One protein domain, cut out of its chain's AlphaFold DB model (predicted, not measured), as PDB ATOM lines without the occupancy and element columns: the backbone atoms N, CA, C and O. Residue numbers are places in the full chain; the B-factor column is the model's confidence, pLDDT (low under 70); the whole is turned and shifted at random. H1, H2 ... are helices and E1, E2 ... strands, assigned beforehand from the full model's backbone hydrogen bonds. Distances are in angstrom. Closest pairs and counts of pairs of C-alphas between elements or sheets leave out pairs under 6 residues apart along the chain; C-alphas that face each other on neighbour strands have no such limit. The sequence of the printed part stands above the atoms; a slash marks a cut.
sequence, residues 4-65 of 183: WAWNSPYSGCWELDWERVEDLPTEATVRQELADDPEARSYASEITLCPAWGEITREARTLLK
ATOM      1  N   TRP A   4      27.391  -5.689  32.946       88.44
ATOM      2  CA  TRP A   4      27.082  -6.982  33.530       88.44
ATOM      3  C   TRP A   4      27.288  -6.851  35.027       88.44
ATOM      4  O   TRP A   4      28.385  -6.532  35.477       88.44
ATOM      5  N   ALA A   5      26.226  -7.071  35.787       91.31
ATOM      6  CA  ALA A   5      26.273  -7.045  37.233       91.31
ATOM      7  C   ALA A   5      25.501  -8.241  37.769       91.31
ATOM      8  O   ALA A   5      24.441  -8.587  37.241       91.31
ATOM      9  N   TRP A   6      26.027  -8.865  38.812       90.62
ATOM     10  CA  TRP A   6      25.325  -9.929  39.511       90.62
ATOM     11  C   TRP A   6      25.783 -10.011  40.965       90.62
ATOM     12  O   TRP A   6      26.905  -9.634  41.300       90.62
ATOM     13  N   ASN A   7      24.895 -10.485  41.835       91.88
ATOM     14  CA  ASN A   7      25.252 -10.821  43.205       91.88
ATOM     15  C   ASN A   7      25.790 -12.255  43.213       91.88
ATOM     16  O   ASN A   7      25.060 -13.201  42.906       91.88
ATOM     17  N   SER A   8      27.083 -12.393  43.489       89.25
ATOM     18  CA  SER A   8      27.796 -13.659  43.370       89.25
ATOM     19  C   SER A   8      27.616 -14.488  44.644       89.25
ATOM     20  O   SER A   8      28.056 -14.064  45.716       89.25
ATOM     21  N   PRO A   9      27.042 -15.704  44.567       88.44
ATOM     22  CA  PRO A   9      26.967 -16.603  45.714       88.44
ATOM     23  C   PRO A   9      28.344 -17.174  46.094       88.44
ATOM     24  O   PRO A   9      28.468 -17.810  47.137       88.44
ATOM     25  N   TYR A  10      29.368 -16.981  45.251       86.31
ATOM     26  CA  TYR A  10      30.725 -17.482  45.476       86.31
ATOM     27  C   TYR A  10      31.587 -16.495  46.262       86.31
ATOM     28  O   TYR A  10      32.287 -16.904  47.185       86.31
ATOM     29  N   SER A  11      31.545 -15.208  45.902       84.44
ATOM     30  CA  SER A  11      32.290 -14.159  46.611       84.44
ATOM     31  C   SER A  11      31.479 -13.505  47.731       84.44
ATOM     32  O   SER A  11      32.065 -12.894  48.619       84.44
ATOM     33  N   GLY A  12      30.148 -13.642  47.716       86.94
ATOM     34  CA  GLY A  12      29.250 -12.973  48.661       86.94
ATOM     35  C   GLY A  12      29.087 -11.473  48.392       86.94
ATOM     36  O   GLY A  12      28.489 -10.772  49.204       86.94
ATOM     37  N   CYS A  13      29.606 -10.983  47.263       89.12
ATOM     38  CA  CYS A  13      29.639  -9.574  46.896       89.12
ATOM     39  C   CYS A  13      28.908  -9.328  45.572       89.12
ATOM     40  O   CYS A  13      28.643 -10.245  44.786       89.12
ATOM     41  N   TRP A  14      28.599  -8.061  45.304       93.19
ATOM     42  CA  TRP A  14      28.228  -7.651  43.956       93.19
ATOM     43  C   TRP A  14      29.471  -7.658  43.076       93.19
ATOM     44  O   TRP A  14      30.526  -7.167  43.464       93.19
ATOM     45  N   GLU A  15      29.354  -8.212  41.882       94.81
ATOM     46  CA  GLU A  15      30.420  -8.242  40.888       94.81
ATOM     47  C   GLU A  15      29.936  -7.517  39.641       94.81
ATOM     48  O   GLU A  15      28.843  -7.801  39.142       94.81
ATOM     49  N   LEU A  16      30.740  -6.578  39.148       93.88
ATOM     50  CA  LEU A  16      30.374  -5.690  38.057       93.88
ATOM     51  C   LEU A  16      31.500  -5.583  37.030       93.88
ATOM     52  O   LEU A  16      32.661  -5.324  37.352       93.88
ATOM     53  N   ASP A  17      31.133  -5.732  35.764       93.31
ATOM     54  CA  ASP A  17      32.002  -5.448  34.633       93.31
ATOM     55  C   ASP A  17      31.205  -4.835  33.475       93.31
ATOM     56  O   ASP A  17      29.977  -4.802  33.472       93.31
ATOM     57  N   TRP A  18      31.905  -4.313  32.480       91.06
ATOM     58  CA  TRP A  18      31.322  -3.648  31.325       91.06
ATOM     59  C   TRP A  18      32.150  -3.896  30.072       91.06
ATOM     60  O   TRP A  18      33.278  -4.396  30.085       91.06
ATOM     61  N   GLU A  19      31.571  -3.558  28.935       86.56
ATOM     62  CA  GLU A  19      32.285  -3.586  27.673       86.56
ATOM     63  C   GLU A  19      33.426  -2.550  27.663       86.56
ATOM     64  O   GLU A  19      33.261  -1.443  28.161       86.56
ATOM     65  N   ARG A  20      34.591  -2.889  27.097       81.00
ATOM     66  CA  ARG A  20      35.682  -1.926  26.863       81.00
ATOM     67  C   ARG A  20      35.654  -1.525  25.388       81.00
ATOM     68  O   ARG A  20      36.235  -2.215  24.551       81.00
ATOM     69  N   VAL A  21      34.929  -0.458  25.067       78.56
ATOM     70  CA  VAL A  21      35.050   0.243  23.779       78.56
ATOM     71  C   VAL A  21      35.661   1.619  24.010       78.56
ATOM     72  O   VAL A  21      35.733   2.081  25.148       78.56
ATOM     73  N   GLU A  22      36.165   2.222  22.935       73.88
ATOM     74  CA  GLU A  22      36.684   3.592  22.944       73.88
ATOM     75  C   GLU A  22      35.656   4.532  23.608       73.88
ATOM     76  O   GLU A  22      34.449   4.335  23.453       73.88
ATOM     77  N   ASP A  23      36.138   5.476  24.419       77.62
ATOM     78  CA  ASP A  23      35.341   6.441  25.198       77.62
ATOM     79  C   ASP A  23      34.491   5.892  26.370       77.62
ATOM     80  O   ASP A  23      33.675   6.624  26.933       77.62
ATOM     81  N   LEU A  24      34.684   4.635  26.799       81.38
ATOM     82  CA  LEU A  24      34.047   4.106  28.019       81.38
ATOM     83  C   LEU A  24      34.890   4.289  29.290       81.38
ATOM     84  O   LEU A  24      36.122   4.329  29.219       81.38
ATOM     85  N   PRO A  25      34.238   4.376  30.472       86.06
ATOM     86  CA  PRO A  25      34.917   4.661  31.728       86.06
ATOM     87  C   PRO A  25      35.945   3.583  32.079       86.06
ATOM     88  O   PRO A  25      35.744   2.382  31.867       86.06
ATOM     89  N   THR A  26      37.065   4.035  32.638       90.88
ATOM     90  CA  THR A  26      38.078   3.150  33.221       90.88
ATOM     91  C   THR A  26      37.578   2.577  34.545       90.88
ATOM     92  O   THR A  26      36.630   3.097  35.130       90.88
ATOM     93  N   GLU A  27      38.239   1.544  35.073       92.44
ATOM     94  CA  GLU A  27      37.911   1.051  36.417       92.44
ATOM     95  C   GLU A  27      38.018   2.152  37.475       92.44
ATOM     96  O   GLU A  27      37.147   2.266  38.333       92.44
ATOM     97  N   ALA A  28      39.043   3.002  37.384       92.56
ATOM     98  CA  ALA A  28      39.213   4.131  38.290       92.56
ATOM     99  C   ALA A  28      38.046   5.125  38.185       92.56
ATOM    100  O   ALA A  28      37.564   5.610  39.205       92.56
ATOM    101  N   THR A  29      37.561   5.378  36.966       93.25
ATOM    102  CA  THR A  29      36.395   6.236  36.722       93.25
ATOM    103  C   THR A  29      35.138   5.648  37.357       93.25
ATOM    104  O   THR A  29      34.500   6.327  38.151       93.25
ATOM    105  N   VAL A  30      34.829   4.372  37.094       94.00
ATOM    106  CA  VAL A  30      33.648   3.702  37.675       94.00
ATOM    107  C   VAL A  30      33.734   3.658  39.201       94.00
ATOM    108  O   VAL A  30      32.744   3.888  39.891       94.00
ATOM    109  N   ARG A  31      34.925   3.409  39.754       94.94
ATOM    110  CA  ARG A  31      35.147   3.410  41.205       94.94
ATOM    111  C   ARG A  31      34.873   4.780  41.824       94.94
ATOM    112  O   ARG A  31      34.290   4.837  42.903       94.94
ATOM    113  N   GLN A  32      35.286   5.856  41.157       94.81
ATOM    114  CA  GLN A  32      35.018   7.221  41.606       94.81
ATOM    115  C   GLN A  32      33.520   7.543  41.529       94.81
ATOM    116  O   GLN A  32      32.955   8.021  42.506       94.81
ATOM    117  N   GLU A  33      32.861   7.197  40.421       94.62
ATOM    118  CA  GLU A  33      31.416   7.397  40.253       94.62
ATOM    119  C   GLU A  33      30.603   6.666  41.333       94.62
ATOM    120  O   GLU A  33      29.707   7.259  41.927       94.62
ATOM    121  N   LEU A  34      30.961   5.421  41.672       94.81
ATOM    122  CA  LEU A  34      30.323   4.681  42.769       94.81
ATOM    123  C   LEU A  34      30.522   5.346  44.139       94.81
ATOM    124  O   LEU A  34      29.654   5.234  45.001       94.81
ATOM    125  N   ALA A  35      31.658   6.008  44.367       94.19
ATOM    126  CA  ALA A  35      31.941   6.694  45.626       94.19
ATOM    127  C   ALA A  35      31.191   8.033  45.759       94.19
ATOM    128  O   ALA A  35      30.861   8.439  46.883       94.19
ATOM    129  N   ASP A  36      30.936   8.693  44.627       96.12
ATOM    130  CA  ASP A  36      30.242   9.981  44.541       96.12
ATOM    131  C   ASP A  36      28.711   9.830  44.495       96.12
ATOM    132  O   ASP A  36      27.991  10.772  44.835       96.12
ATOM    133  N   ASP A  37      28.204   8.649  44.128       96.00
ATOM    134  CA  ASP A  37      26.772   8.370  44.047       96.00
ATOM    135  C   ASP A  37      26.114   8.246  45.445       96.00
ATOM    136  O   ASP A  37      26.538   7.428  46.270       96.00
ATOM    137  N   PRO A  38      25.058   9.028  45.756       95.56
ATOM    138  CA  PRO A  38      24.415   9.013  47.070       95.56
ATOM    139  C   PRO A  38      23.811   7.667  47.488       95.56
ATOM    140  O   PRO A  38      23.735   7.401  48.689       95.56
ATOM    141  N   GLU A  39      23.374   6.843  46.534       93.75
ATOM    142  CA  GLU A  39      22.709   5.562  46.787       93.75
ATOM    143  C   GLU A  39      23.712   4.402  46.794       93.75
ATOM    144  O   GLU A  39      23.623   3.504  47.634       93.75
ATOM    145  N   ALA A  40      24.703   4.431  45.900       91.31
ATOM    146  CA  ALA A  40      25.680   3.359  45.753       91.31
ATOM    147  C   ALA A  40      26.868   3.479  46.720       91.31
ATOM    148  O   ALA A  40      27.469   2.454  47.057       91.31
ATOM    149  N   ARG A  41      27.204   4.682  47.220       94.62
ATOM    150  CA  ARG A  41      28.440   4.892  48.002       94.62
ATOM    151  C   ARG A  41      28.575   4.010  49.234       94.62
ATOM    152  O   ARG A  41      29.689   3.624  49.575       94.62
ATOM    153  N   SER A  42      27.469   3.691  49.912       94.12
ATOM    154  CA  SER A  42      27.491   2.821  51.097       94.12
ATOM    155  C   SER A  42      27.840   1.377  50.755       94.12
ATOM    156  O   SER A  42      28.337   0.662  51.616       94.12
ATOM    157  N   TYR A  43      27.616   0.975  49.504       90.69
ATOM    158  CA  TYR A  43      27.867  -0.367  48.989       90.69
ATOM    159  C   TYR A  43      29.119  -0.434  48.106       90.69
ATOM    160  O   TYR A  43      29.493  -1.516  47.667       90.69
ATOM    161  N   ALA A  44      29.796   0.688  47.840       91.19
ATOM    162  CA  ALA A  44      30.922   0.740  46.906       91.19
ATOM    163  C   ALA A  44      32.065  -0.224  47.281       91.19
ATOM    164  O   ALA A  44      32.709  -0.786  46.399       91.19
ATOM    165  N   SER A  45      32.296  -0.465  48.578       87.94
ATOM    166  CA  SER A  45      33.272  -1.457  49.056       87.94
ATOM    167  C   SER A  45      32.821  -2.912  48.894       87.94
ATOM    168  O   SER A  45      33.655  -3.809  48.943       87.94
ATOM    169  N   GLU A  46      31.522  -3.150  48.718       89.62
ATOM    170  CA  GLU A  46      30.918  -4.471  48.495       89.62
ATOM    171  C   GLU A  46      30.793  -4.810  46.997       89.62
ATOM    172  O   GLU A  46      30.349  -5.907  46.647       89.62
ATOM    173  N   ILE A  47      31.177  -3.885  46.107       93.56
ATOM    174  CA  ILE A  47      31.162  -4.071  44.654       93.56
ATOM    175  C   ILE A  47      32.583  -4.367  44.163       93.56
ATOM    176  O   ILE A  47      33.478  -3.520  44.181       93.56
ATOM    177  N   THR A  48      32.779  -5.578  43.655       94.25
ATOM    178  CA  THR A  48      33.993  -5.986  42.950       94.25
ATOM    179  C   THR A  48      33.898  -5.566  41.487       94.25
ATOM    180  O   THR A  48      33.055  -6.067  40.744       94.25
ATOM    181  N   LEU A  49      34.778  -4.661  41.062       94.25
ATOM    182  CA  LEU A  49      34.913  -4.254  39.664       94.25
ATOM    183  C   LEU A  49      35.886  -5.175  38.922       94.25
ATOM    184  O   LEU A  49      36.847  -5.662  39.515       94.25
ATOM    185  N   CYS A  50      35.662  -5.365  37.621       91.75
ATOM    186  CA  CYS A  50      36.561  -6.109  36.728       91.75
ATOM    187  C   CYS A  50      36.914  -7.545  37.198       91.75
ATOM    188  O   CYS A  50      38.084  -7.928  37.145       91.75
ATOM    189  N   PRO A  51      35.950  -8.356  37.670       92.00
ATOM    190  CA  PRO A  51      36.215  -9.718  38.137       92.00
ATOM    191  C   PRO A  51      36.734 -10.629  37.012       92.00
ATOM    192  O   PRO A  51      36.531 -10.366  35.825       92.00
ATOM    193  N   ALA A  52      37.327 -11.769  37.380       88.94
ATOM    194  CA  ALA A  52      37.897 -12.728  36.426       88.94
ATOM    195  C   ALA A  52      36.889 -13.213  35.360       88.94
ATOM    196  O   ALA A  52      37.233 -13.339  34.186       88.94
ATOM    197  N   TRP A  53      35.614 -13.429  35.721       88.88
ATOM    198  CA  TRP A  53      34.590 -13.797  34.730       88.88
ATOM    199  C   TRP A  53      34.326 -12.682  33.716       88.88
ATOM    200  O   TRP A  53      33.926 -12.961  32.585       88.88
ATOM    201  N   GLY A  54      34.542 -11.425  34.098       89.94
ATOM    202  CA  GLY A  54      34.368 -10.275  33.228       89.94
ATOM    203  C   GLY A  54      35.458 -10.203  32.161       89.94
ATOM    204  O   GLY A  54      35.160  -9.939  30.995       89.94
ATOM    205  N   GLU A  55      36.697 -10.561  32.508       86.19
ATOM    206  CA  GLU A  55      37.783 -10.767  31.541       86.19
ATOM    207  C   GLU A  55      37.455 -11.870  30.537       86.19
ATOM    208  O   GLU A  55      37.415 -11.604  29.333       86.19
ATOM    209  N   ILE A  56      37.072 -13.050  31.028       88.56
ATOM    210  CA  ILE A  56      36.651 -14.183  30.190       88.56
ATOM    211  C   ILE A  56      35.488 -13.782  29.273       88.56
ATOM    212  O   ILE A  56      35.454 -14.113  28.089       88.56
ATOM    213  N   THR A  57      34.532 -13.019  29.801       88.50
ATOM    214  CA  THR A  57      33.376 -12.527  29.047       88.50
ATOM    215  C   THR A  57      33.792 -11.591  27.913       88.50
ATOM    216  O   THR A  57      33.243 -11.676  26.808       88.50
ATOM    217  N   ARG A  58      34.756 -10.694  28.153       87.56
ATOM    218  CA  ARG A  58      35.298  -9.818  27.108       87.56
ATOM    219  C   ARG A  58      36.027 -10.627  26.046       87.56
ATOM    220  O   ARG A  58      35.765 -10.415  24.862       87.56
ATOM    221  N   GLU A  59      36.884 -11.562  26.443       87.00
ATOM    222  CA  GLU A  59      37.601 -12.436  25.511       87.00
ATOM    223  C   GLU A  59      36.635 -13.250  24.647       87.00
ATOM    224  O   GLU A  59      36.719 -13.196  23.418       87.00
ATOM    225  N   ALA A  60      35.645 -13.902  25.259       89.44
ATOM    226  CA  ALA A  60      34.617 -14.655  24.548       89.44
ATOM    227  C   ALA A  60      33.858 -13.775  23.542       89.44
ATOM    228  O   ALA A  60      33.655 -14.164  22.390       89.44
ATOM    229  N   ARG A  61      33.514 -12.537  23.919       89.25
ATOM    230  CA  ARG A  61      32.890 -11.570  23.001       89.25
ATOM    231  C   ARG A  61      33.784 -11.197  21.821       89.25
ATOM    232  O   ARG A  61      33.264 -10.908  20.745       89.25
ATOM    233  N   THR A  62      35.112 -11.226  21.962       90.44
ATOM    234  CA  THR A  62      36.007 -10.966  20.820       90.44
ATOM    235  C   THR A  62      35.913 -12.042  19.740       90.44
ATOM    236  O   THR A  62      36.133 -11.721  18.571       90.44
ATOM    237  N   LEU A  63      35.540 -13.279  20.093       92.75
ATOM    238  CA  LEU A  63      35.318 -14.364  19.130       92.75
ATOM    239  C   LEU A  63      34.098 -14.088  18.238       92.75
ATOM    240  O   LEU A  63      34.085 -14.485  17.076       92.75
ATOM    241  N   LEU A  64      33.118 -13.342  18.755       93.25
ATOM    242  CA  LEU A  64      31.896 -12.954  18.044       93.25
ATOM    243  C   LEU A  64      32.067 -11.704  17.168       93.25
ATOM    244  O   LEU A  64      31.116 -11.263  16.529       93.25
ATOM    245  N   LYS A  65      33.261 -11.102  17.109       93.50
ATOM    246  CA  LYS A  65      33.518  -9.999  16.172       93.50
ATOM    247  C   LYS A  65      33.655 -10.545  14.738       93.50
ATOM    248  O   LYS A  65      34.239 -11.617  14.547       93.50
TER     249      LYS A  65
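Overview. This is residues 4 to 65 of the 183 residues of the protein "DNA polymerase III subunit epsilon" of Streptomyces sp. MNU77 (UniProt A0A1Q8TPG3). Look first for a small sheet of three short strands with one helix on each face: H1 is over E3 on one face, H2 is over E2 on the opposite face. H2 comes near the sheet with its residues 52 to 58, and its Leu 63 lies at one end of the longest distance in the domain. The printed part has 62 residues, with two named helices and three named strands in the order E1, E2, H1, E3, H2; the mixed sheet runs E1, E2, E3, and the class is mixed, helices and strands. The whole is only just compact, close to loose, with a radius of gyration of the C-alphas of 12.6 A, and its outline is flat, spanning 37 by 31 by 14 A.

Along the chain. Begin with the sheet's inner strand, E2, residues 14 to 18, which runs 13.6 A from C-alpha 14 at (28.228, -7.651, 43.956). Its neighbours are E1, residues 4 to 7, 10.6 A long, beginning at C-alpha 4 at (27.082, -6.982, 33.530), and E3, residues 47 to 49, 6.2 A long. Then find H1, residues 27 to 36, 14.3 A long, and H2, residues 52 to 63, which runs 17.6 A to C-alpha 63 at (35.318, -14.364, 19.130).

Arrangement. E1 and E2 form an antiparallel hairpin, their directions 174 degrees apart; look for N 4 and O 17, 2.8 A apart, within hydrogen-bond range. E2 and E3 are parallel at 30 degrees, with N 48 and O 14 within hydrogen-bond range at 2.8 A. E2, H1 and E3 make a strand-helix-strand unit, two parallel neighbour strands with a helix between them along the chain, and its crossover is right-handed. H1 is on the sheet at a height of 10.4 A, over E3, and runs along the strands at 8 degrees to E3 on the local plane; the closest C-alphas of H1 and E3 are those of Glu 27 and Leu 49, 6.9 A. H2 is on the opposite face at a height of 9.9 A, over E2, along the strands at 24 degrees to E2 on the local plane; the closest C-alphas of H2 and E2 are those of Asp 17 and Gly 54, 5.6 A. H1 and H2 are apart. Every O i to N i+4 pair is within hydrogen-bond range in H1, and 7 of 8 are in H2.

Size, cuts and confidence. The two C-alphas farthest apart are those of Pro 38 and Leu 63, 38.0 A. The printed part has no cut and no long link; the link from E3 to H2 is tight, and the other three are short. Mean pLDDT of the printed part is 90.2, and no printed residue is under 70.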